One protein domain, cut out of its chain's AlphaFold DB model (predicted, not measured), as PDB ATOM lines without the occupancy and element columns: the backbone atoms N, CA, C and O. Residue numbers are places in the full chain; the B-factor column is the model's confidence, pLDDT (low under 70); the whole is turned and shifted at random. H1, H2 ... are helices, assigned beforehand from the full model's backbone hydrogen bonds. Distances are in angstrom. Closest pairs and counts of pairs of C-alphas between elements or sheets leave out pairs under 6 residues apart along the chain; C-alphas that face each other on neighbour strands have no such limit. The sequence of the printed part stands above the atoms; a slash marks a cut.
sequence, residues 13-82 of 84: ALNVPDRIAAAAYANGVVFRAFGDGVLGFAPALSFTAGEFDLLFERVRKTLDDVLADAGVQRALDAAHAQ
ATOM      1  N   ALA A  13     267.155 233.163 148.339       88.56
ATOM      2  CA  ALA A  13     268.207 233.772 147.529       88.56
ATOM      3  C   ALA A  13     267.850 235.183 147.031       88.56
ATOM      4  O   ALA A  13     268.743 235.972 146.726       88.56
ATOM      5  N   LEU A  14     266.558 235.538 146.975       88.75
ATOM      6  CA  LEU A  14     266.135 236.897 146.630       88.75
ATOM      7  C   LEU A  14     266.473 237.901 147.745       88.75
ATOM      8  O   LEU A  14     266.575 239.098 147.473       88.75
ATOM      9  N   ASN A  15     266.674 237.416 148.974       90.31
ATOM     10  CA  ASN A  15     267.045 238.192 150.155       90.31
ATOM     11  C   ASN A  15     266.175 239.447 150.364       90.31
ATOM     12  O   ASN A  15     266.649 240.564 150.569       90.31
ATOM     13  N   VAL A  16     264.857 239.251 150.261       91.12
ATOM     14  CA  VAL A  16     263.849 240.314 150.388       91.12
ATOM     15  C   VAL A  16     263.965 241.109 151.700       91.12
ATOM     16  O   VAL A  16     263.835 242.330 151.627       91.12
ATOM     17  N   PRO A  17     264.231 240.501 152.877       91.12
ATOM     18  CA  PRO A  17     264.382 241.258 154.122       91.12
ATOM     19  C   PRO A  17     265.476 242.330 154.049       91.12
ATOM     20  O   PRO A  17     265.229 243.467 154.446       91.12
ATOM     21  N   ASP A  18     266.639 242.007 153.477       91.69
ATOM     22  CA  ASP A  18     267.752 242.955 153.359       91.69
ATOM     23  C   ASP A  18     267.452 244.061 152.341       91.69
ATOM     24  O   ASP A  18     267.778 245.224 152.581       91.69
ATOM     25  N   ARG A  19     266.759 243.738 151.238       93.75
ATOM     26  CA  ARG A  19     266.282 244.753 150.277       93.75
ATOM     27  C   ARG A  19     265.322 245.738 150.935       93.75
ATOM     28  O   ARG A  19     265.451 246.944 150.738       93.75
ATOM     29  N   ILE A  20     264.392 245.231 151.745       94.75
ATOM     30  CA  ILE A  20     263.460 246.065 152.508       94.75
ATOM     31  C   ILE A  20     264.220 246.927 153.515       94.75
ATOM     32  O   ILE A  20     263.951 248.121 153.597       94.75
ATOM     33  N   ALA A  21     265.173 246.361 154.258       92.94
ATOM     34  CA  ALA A  21     265.954 247.111 155.237       92.94
ATOM     35  C   ALA A  21     266.778 248.237 154.585       92.94
ATOM     36  O   ALA A  21     266.805 249.357 155.097       92.94
ATOM     37  N   ALA A  22     267.396 247.973 153.430       94.50
ATOM     38  CA  ALA A  22     268.141 248.975 152.672       94.50
ATOM     39  C   ALA A  22     267.234 250.102 152.146       94.50
ATOM     40  O   ALA A  22     267.556 251.280 152.312       94.50
ATOM     41  N   ALA A  23     266.079 249.758 151.567       96.50
ATOM     42  CA  ALA A  23     265.105 250.741 151.088       96.50
ATOM     43  C   ALA A  23     264.496 251.563 152.239       96.50
ATOM     44  O   ALA A  23     264.342 252.777 152.118       96.50
ATOM     45  N   ALA A  24     264.209 250.929 153.379       95.94
ATOM     46  CA  ALA A  24     263.717 251.591 154.583       95.94
ATOM     47  C   ALA A  24     264.707 252.656 155.063       95.94
ATOM     48  O   ALA A  24     264.337 253.812 155.279       95.94
ATOM     49  N   TYR A  25     265.987 252.276 155.144       95.38
ATOM     50  CA  TYR A  25     267.057 253.178 155.544       95.38
ATOM     51  C   TYR A  25     267.181 254.374 154.590       95.38
ATOM     52  O   TYR A  25     267.245 255.515 155.047       95.38
ATOM     53  N   ALA A  26     267.123 254.139 153.273       96.88
ATOM     54  CA  ALA A  26     267.136 255.205 152.269       96.88
ATOM     55  C   ALA A  26     265.921 256.149 152.374       96.88
ATOM     56  O   ALA A  26     266.053 257.352 152.166       96.88
ATOM     57  N   ASN A  27     264.754 255.622 152.754       96.56
ATOM     58  CA  ASN A  27     263.523 256.386 152.959       96.56
ATOM     59  C   ASN A  27     263.405 257.009 154.364       96.56
ATOM     60  O   ASN A  27     262.371 257.591 154.702       96.56
ATOM     61  N   GLY A  28     264.446 256.910 155.198       96.19
ATOM     62  CA  GLY A  28     264.484 257.526 156.523       96.19
ATOM     63  C   GLY A  28     263.557 256.861 157.542       96.19
ATOM     64  O   GLY A  28     263.047 257.534 158.441       96.19
ATOM     65  N   VAL A  29     263.302 255.559 157.408       96.25
ATOM     66  CA  VAL A  29     262.534 254.772 158.376       96.25
ATOM     67  C   VAL A  29     263.324 253.545 158.822       96.25
ATOM     68  O   VAL A  29     263.964 252.870 158.024       96.25
ATOM     69  N   VAL A  30     263.289 253.251 160.121       94.12
ATOM     70  CA  VAL A  30     264.021 252.124 160.709       94.12
ATOM     71  C   VAL A  30     263.035 251.167 161.364       94.12
ATOM     72  O   VAL A  30     262.230 251.560 162.206       94.12
ATOM     73  N   PHE A  31     263.115 249.898 160.980       94.44
ATOM     74  CA  PHE A  31     262.379 248.790 161.580       94.44
ATOM     75  C   PHE A  31     263.160 247.495 161.369       94.44
ATOM     76  O   PHE A  31     264.106 247.440 160.579       94.44
ATOM     77  N   ARG A  32     262.761 246.427 162.063       92.94
ATOM     78  CA  ARG A  32     263.362 245.106 161.866       92.94
ATOM     79  C   ARG A  32     262.593 244.330 160.801       92.94
ATOM     80  O   ARG A  32     261.418 244.035 161.001       92.94
ATOM     81  N   ALA A  33     263.250 243.971 159.701       92.12
ATOM     82  CA  ALA A  33     262.712 243.024 158.726       92.12
ATOM     83  C   ALA A  33     263.089 241.594 159.144       92.12
ATOM     84  O   ALA A  33     264.267 241.243 159.199       92.12
ATOM     85  N   PHE A  34     262.101 240.773 159.487       87.25
ATOM     86  CA  PHE A  34     262.316 239.376 159.848       87.25
ATOM     87  C   PHE A  34     262.283 238.480 158.601       87.25
ATOM     88  O   PHE A  34     261.571 238.747 157.631       87.25
ATOM     89  N   GLY A  35     263.044 237.381 158.627       81.12
ATOM     90  CA  GLY A  35     263.158 236.439 157.502       81.12
ATOM     91  C   GLY A  35     261.873 235.672 157.162       81.12
ATOM     92  O   GLY A  35     261.795 235.024 156.123       81.12
ATOM     93  N   ASP A  36     260.852 235.754 158.013       81.44
ATOM     94  CA  ASP A  36     259.525 235.175 157.801       81.44
ATOM     95  C   ASP A  36     258.550 236.126 157.079       81.44
ATOM     96  O   ASP A  36     257.412 235.741 156.793       81.44
ATOM     97  N   GLY A  37     259.000 237.336 156.731       80.38
ATOM     98  CA  GLY A  37     258.199 238.357 156.059       80.38
ATOM     99  C   GLY A  37     257.451 239.296 157.008       80.38
ATOM    100  O   GLY A  37     256.577 240.030 156.546       80.38
ATOM    101  N   VAL A  38     257.770 239.285 158.305       89.44
ATOM    102  CA  VAL A  38     257.221 240.222 159.296       89.44
ATOM    103  C   VAL A  38     258.078 241.488 159.383       89.44
ATOM    104  O   VAL A  38     259.307 241.428 159.350       89.44
ATOM    105  N   LEU A  39     257.427 242.645 159.536       93.69
ATOM    106  CA  LEU A  39     258.075 243.928 159.821       93.69
ATOM    107  C   LEU A  39     257.799 244.330 161.274       93.69
ATOM    108  O   LEU A  39     256.650 244.548 161.656       93.69
ATOM    109  N   GLY A  40     258.848 244.391 162.091       94.12
ATOM    110  CA  GLY A  40     258.769 244.743 163.506       94.12
ATOM    111  C   GLY A  40     258.995 246.227 163.749       94.12
ATOM    112  O   GLY A  40     260.102 246.723 163.531       94.12
ATOM    113  N   PHE A  41     257.972 246.902 164.270       94.50
ATOM    114  CA  PHE A  41     258.011 248.316 164.635       94.50
ATOM    115  C   PHE A  41     258.037 248.478 166.156       94.50
ATOM    116  O   PHE A  41     257.255 247.846 166.864       94.50
ATOM    117  N   ALA A  42     258.925 249.341 166.649       94.44
ATOM    118  CA  ALA A  42     259.035 249.698 168.062       94.44
ATOM    119  C   ALA A  42     259.269 251.216 168.210       94.44
ATOM    120  O   ALA A  42     260.378 251.635 168.545       94.44
ATOM    121  N   PRO A  43     258.265 252.056 167.880       92.00
ATOM    122  CA  PRO A  43     258.364 253.502 168.052       92.00
ATOM    123  C   PRO A  43     258.414 253.883 169.539       92.00
ATOM    124  O   PRO A  43     257.989 253.120 170.410       92.00
ATOM    125  N   ALA A  44     258.924 255.079 169.835       93.12
ATOM    126  CA  ALA A  44     258.935 255.595 171.200       93.12
ATOM    127  C   ALA A  44     257.505 255.850 171.703       93.12
ATOM    128  O   ALA A  44     256.622 256.238 170.941       93.12
ATOM    129  N   LEU A  45     257.288 255.695 173.013       94.75
ATOM    130  CA  LEU A  45     255.975 255.916 173.638       94.75
ATOM    131  C   LEU A  45     255.478 257.367 173.516       94.75
ATOM    132  O   LEU A  45     254.293 257.622 173.693       94.75
ATOM    133  N   SER A  46     256.377 258.307 173.222       96.50
ATOM    134  CA  SER A  46     256.082 259.726 173.024       96.50
ATOM    135  C   SER A  46     255.682 260.086 171.590       96.50
ATOM    136  O   SER A  46     255.557 261.272 171.301       96.50
ATOM    137  N   PHE A  47     255.528 259.106 170.690       96.31
ATOM    138  CA  PHE A  47     255.107 259.370 169.314       96.31
ATOM    139  C   PHE A  47     253.740 260.058 169.279       96.31
ATOM    140  O   PHE A  47     252.763 259.616 169.885       96.31
ATOM    141  N   THR A  48     253.675 261.124 168.503       97.69
ATOM    142  CA  THR A  48     252.459 261.850 168.164       97.69
ATOM    143  C   THR A  48     251.767 261.215 166.960       97.69
ATOM    144  O   THR A  48     252.369 260.470 166.185       97.69
ATOM    145  N   ALA A  49     250.488 261.546 166.758       96.12
ATOM    146  CA  ALA A  49     249.740 261.092 165.585       96.12
ATOM    147  C   ALA A  49     250.418 261.501 164.260       96.12
ATOM    148  O   ALA A  49     250.550 260.673 163.365       96.12
ATOM    149  N   GLY A  50     250.937 262.732 164.166       97.69
ATOM    150  CA  GLY A  50     251.628 263.202 162.959       97.69
ATOM    151  C   GLY A  50     252.953 262.480 162.685       97.69
ATOM    152  O   GLY A  50     253.316 262.262 161.531       97.69
ATOM    153  N   GLU A  51     253.670 262.048 163.726       96.69
ATOM    154  CA  GLU A  51     254.864 261.207 163.557       96.69
ATOM    155  C   GLU A  51     254.502 259.798 163.067       96.69
ATOM    156  O   GLU A  51     255.247 259.216 162.276       96.69
ATOM    157  N   PHE A  52     253.346 259.262 163.475       96.81
ATOM    158  CA  PHE A  52     252.816 258.019 162.910       96.81
ATOM    159  C   PHE A  52     252.410 258.170 161.441       96.81
ATOM    160  O   PHE A  52     252.715 257.280 160.648       96.81
ATOM    161  N   ASP A  53     251.795 259.286 161.051       97.69
ATOM    162  CA  ASP A  53     251.467 259.545 159.645       97.69
ATOM    163  C   ASP A  53     252.732 259.527 158.774       97.69
ATOM    164  O   ASP A  53     252.787 258.819 157.763       97.69
ATOM    165  N   LEU A  54     253.791 260.208 159.225       97.06
ATOM    166  CA  LEU A  54     255.091 260.210 158.551       97.06
ATOM    167  C   LEU A  54     255.727 258.813 158.505       97.06
ATOM    168  O   LEU A  54     256.309 258.423 157.489       97.06
ATOM    169  N   LEU A  55     255.620 258.039 159.591       96.88
ATOM    170  CA  LEU A  55     256.075 256.649 159.627       96.88
ATOM    171  C   LEU A  55     255.368 255.826 158.541       96.88
ATOM    172  O   LEU A  55     256.033 255.146 157.760       96.88
ATOM    173  N   PHE A  56     254.037 255.894 158.465       96.69
ATOM    174  CA  PHE A  56     253.259 255.128 157.493       96.69
ATOM    175  C   PHE A  56     253.530 255.553 156.051       96.69
ATOM    176  O   PHE A  56     253.594 254.692 155.172       96.69
ATOM    177  N   GLU A  57     253.730 256.848 155.800       98.12
ATOM    178  CA  GLU A  57     254.134 257.362 154.491       98.12
ATOM    179  C   GLU A  57     255.466 256.741 154.040       98.12
ATOM    180  O   GLU A  57     255.553 256.161 152.954       98.12
ATOM    181  N   ARG A  58     256.487 256.775 154.905       97.69
ATOM    182  CA  ARG A  58     257.819 256.226 154.600       97.69
ATOM    183  C   ARG A  58     257.811 254.710 154.443       97.69
ATOM    184  O   ARG A  58     258.488 254.181 153.559       97.69
ATOM    185  N   VAL A  59     257.042 254.000 155.270       97.38
ATOM    186  CA  VAL A  59     256.877 252.543 155.146       97.38
ATOM    187  C   VAL A  59     256.210 252.194 153.820       97.38
ATOM    188  O   VAL A  59     256.682 251.292 153.133       97.38
ATOM    189  N   ARG A  60     255.159 252.920 153.421       97.44
ATOM    190  CA  ARG A  60     254.493 252.702 152.131       97.44
ATOM    191  C   ARG A  60     255.464 252.897 150.977       97.44
ATOM    192  O   ARG A  60     255.643 251.974 150.192       97.44
ATOM    193  N   LYS A  61     256.166 254.032 150.953       97.69
ATOM    194  CA  LYS A  61     257.182 254.312 149.935       97.69
ATOM    195  C   LYS A  61     258.246 253.212 149.864       97.69
ATOM    196  O   LYS A  61     258.596 252.767 148.780       97.69
ATOM    197  N   THR A  62     258.710 252.727 151.012       97.19
ATOM    198  CA  THR A  62     259.675 251.621 151.086       97.19
ATOM    199  C   THR A  62     259.148 250.348 150.432       97.19
ATOM    200  O   THR A  62     259.875 249.690 149.692       97.19
ATOM    201  N   LEU A  63     257.894 249.989 150.703       95.94
ATOM    202  CA  LEU A  63     257.275 248.806 150.109       95.94
ATOM    203  C   LEU A  63     257.060 248.977 148.605       95.94
ATOM    204  O   LEU A  63     257.302 248.026 147.869       95.94
ATOM    205  N   ASP A  64     256.668 250.169 148.155       97.31
ATOM    206  CA  ASP A  64     256.489 250.482 146.734       97.31
ATOM    207  C   ASP A  64     257.825 250.419 145.974       97.31
ATOM    208  O   ASP A  64     257.904 249.798 144.914       97.31
ATOM    209  N   ASP A  65     258.895 250.980 146.544       96.69
ATOM    210  CA  ASP A  65     260.239 250.949 145.957       96.69
ATOM    211  C   ASP A  65     260.760 249.501 145.836       96.69
ATOM    212  O   ASP A  65     261.304 249.111 144.802       96.69
ATOM    213  N   VAL A  66     260.552 248.670 146.867       95.19
ATOM    214  CA  VAL A  66     260.922 247.242 146.836       95.19
ATOM    215  C   VAL A  66     260.033 246.461 145.875       95.19
ATOM    216  O   VAL A  66     260.510 245.544 145.212       95.19
ATOM    217  N   LEU A  67     258.746 246.800 145.777       94.38
ATOM    218  CA  LEU A  67     257.847 246.180 144.814       94.38
ATOM    219  C   LEU A  67     258.301 246.486 143.385       94.38
ATOM    220  O   LEU A  67     258.245 245.594 142.549       94.38
ATOM    221  N   ALA A  68     258.793 247.693 143.109       94.88
ATOM    222  CA  ALA A  68     259.309 248.086 141.800       94.88
ATOM    223  C   ALA A  68     260.665 247.442 141.435       94.88
ATOM    224  O   ALA A  68     261.090 247.519 140.280       94.88
ATOM    225  N   ASP A  69     261.349 246.788 142.378       95.00
ATOM    226  CA  ASP A  69     262.600 246.076 142.116       95.00
ATOM    227  C   ASP A  69     262.388 244.944 141.091       95.00
ATOM    228  O   ASP A  69     261.559 244.045 141.263       95.00
ATOM    229  N   ALA A  70     263.189 244.947 140.021       93.44
ATOM    230  CA  ALA A  70     263.062 243.992 138.919       93.44
ATOM    231  C   ALA A  70     263.272 242.520 139.329       93.44
ATOM    232  O   ALA A  70     262.788 241.606 138.663       93.44
ATOM    233  N   GLY A  71     264.036 242.247 140.387       91.88
ATOM    234  CA  GLY A  71     264.160 240.912 140.972       91.88
ATOM    235  C   GLY A  71     262.896 240.479 141.711       91.88
ATOM    236  O   GLY A  71     262.492 239.324 141.584       91.88
ATOM    237  N   VAL A  72     262.252 241.401 142.428       92.00
ATOM    238  CA  VAL A  72     260.990 241.145 143.135       92.00
ATOM    239  C   VAL A  72     259.845 240.939 142.145       92.00
ATOM    240  O   VAL A  72     259.140 239.938 142.259       92.00
ATOM    241  N   GLN A  73     259.713 241.799 141.130       93.44
ATOM    242  CA  GLN A  73     258.707 241.649 140.069       93.44
ATOM    243  C   GLN A  73     258.806 240.289 139.371       93.44
ATOM    244  O   GLN A  73     257.827 239.550 139.318       93.44
ATOM    245  N   ARG A  74     260.013 239.881 138.957       92.75
ATOM    246  CA  ARG A  74     260.219 238.561 138.336       92.75
ATOM    247  C   ARG A  74     259.806 237.400 139.239       92.75
ATOM    248  O   ARG A  74     259.302 236.397 138.745       92.75
ATOM    249  N   ALA A  75     260.030 237.510 140.548       90.62
ATOM    250  CA  ALA A  75     259.623 236.474 141.490       90.62
ATOM    251  C   ALA A  75     258.097 236.410 141.675       90.62
ATOM    252  O   ALA A  75     257.562 235.319 141.874       90.62
ATOM    253  N   LEU A  76     257.400 237.549 141.591       90.56
ATOM    254  CA  LEU A  76     255.935 237.606 141.585       90.56
ATOM    255  C   LEU A  76     255.370 236.974 140.310       90.56
ATOM    256  O   LEU A  76     254.518 236.092 140.393       90.56
ATOM    257  N   ASP A  77     255.901 237.346 139.146       90.06
ATOM    258  CA  ASP A  77     255.481 236.790 137.857       90.06
ATOM    259  C   ASP A  77     255.686 235.275 137.804       90.06
ATOM    260  O   ASP A  77     254.782 234.528 137.427       90.06
ATOM    261  N   ALA A  78     256.853 234.799 138.253       87.38
ATOM    262  CA  ALA A  78     257.152 233.374 138.318       87.38
ATOM    263  C   ALA A  78     256.186 232.618 139.242       87.38
ATOM    264  O   ALA A  78     255.809 231.490 138.927       87.38
ATOM    265  N   ALA A  79     255.784 233.212 140.370       84.81
ATOM    266  CA  ALA A  79     254.827 232.604 141.291       84.81
ATOM    267  C   ALA A  79     253.404 232.570 140.710       84.81
ATOM    268  O   ALA A  79     252.712 231.567 140.866       84.81
ATOM    269  N   HIS A  80     252.984 233.618 139.997       82.94
ATOM    270  CA  HIS A  80     251.676 233.660 139.335       82.94
ATOM    271  C   HIS A  80     251.583 232.730 138.117       82.94
ATOM    272  O   HIS A  80     250.499 232.239 137.809       82.94
ATOM    273  N   ALA A  81     252.703 232.475 137.435       80.94
ATOM    274  CA  ALA A  81     252.769 231.581 136.280       80.94
ATOM    275  C   ALA A  81     252.783 230.084 136.649       80.94
ATOM    276  O   ALA A  81     252.569 229.241 135.777       80.94
ATOM    277  N   GLN A  82     253.043 229.730 137.913       65.94
ATOM    278  CA  GLN A  82     253.046 228.332 138.350       65.94
ATOM    279  C   GLN A  82     251.609 227.777 138.396       65.94
ATOM    280  O   GLN A  82     250.749 228.360 139.068       65.94
TER     281      GLN A  82
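This is residues 13 to 82 of the 84 residues of an uncharacterized protein of Burkholderia ambifaria MEX-5 (UniProt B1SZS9). A long helix, H2, runs along the length of the model; a shorter helix, H1, packs at a slant on its second half, and a third helix, H3, turns off at a corner just past its end. A long loop, residues 27 to 48, joins H1 to H2 and folds back on itself in a short strand-like pairing; residues 44 to 50 stick out at one end of the model and residues 77 to 82 at the other. The printed part has 70 residues with three named helices in the order H1, H2, H3 and no named strand, and its class is all helix. It is only just loose, close to compact, with a radius of gyration of the C-alphas of 13.8 A, and its outline is a rod spanning 46 by 19 by 19 A.

The printed part begins at Ala 13, shortly before H1, residues 16 to 26, which starts with C-alpha 16 at (263.849, 240.314, 150.388) and is 15.4 A from first to last C-alpha. H2, residues 49 to 67, is the longest helix, with 19 residues and 26.8 A; its C-alpha 49 is at (249.740, 261.092, 165.585). H3, residues 70 to 81, measures 16.3 A and ends with C-alpha 81 at (252.769, 231.581, 136.280).

H1 and H2 touch, and the closest C-alphas are those of Ala 24 and Thr 62, 5.3 A apart. H2 touches H1 with residues 58 to 66 alone. The two helices run opposite ways at a steep tilt of 52 degrees. Residues 32 to 33 pair with residues 39 to 40, antiparallel, within the stretch between H1 and H2. H2 and H3 are close but not clearly touching; their closest C-alphas, those of Leu 67 and Gln 73, are 6.6 A apart. Their lines are about perpendicular at 72 degrees, only just past steep. H1 and H3 are also close but not clearly touching, with the C-alphas of Val 16 and Val 72 the closest at 7.8 A. They run opposite ways at a steep tilt of 37 degrees, only just past shallow. In H1, H2 and H3 every O i to N i+4 pair is within hydrogen-bond range.

The C-alphas farthest apart are those of Ser 46 and Gln 82, at 46.9 A. Without the stretches that stand free, residues 44 to 50 and 77 to 82, the body of 57 residues spans 34 by 20 by 16 A. The printed part has no cut. The link from H1 to H2 is long, with 22 residues, and the link from H2 to H3 is tight, with 2 residues. The mean pLDDT of the printed part is 92.8, and residue 82 alone is under 70.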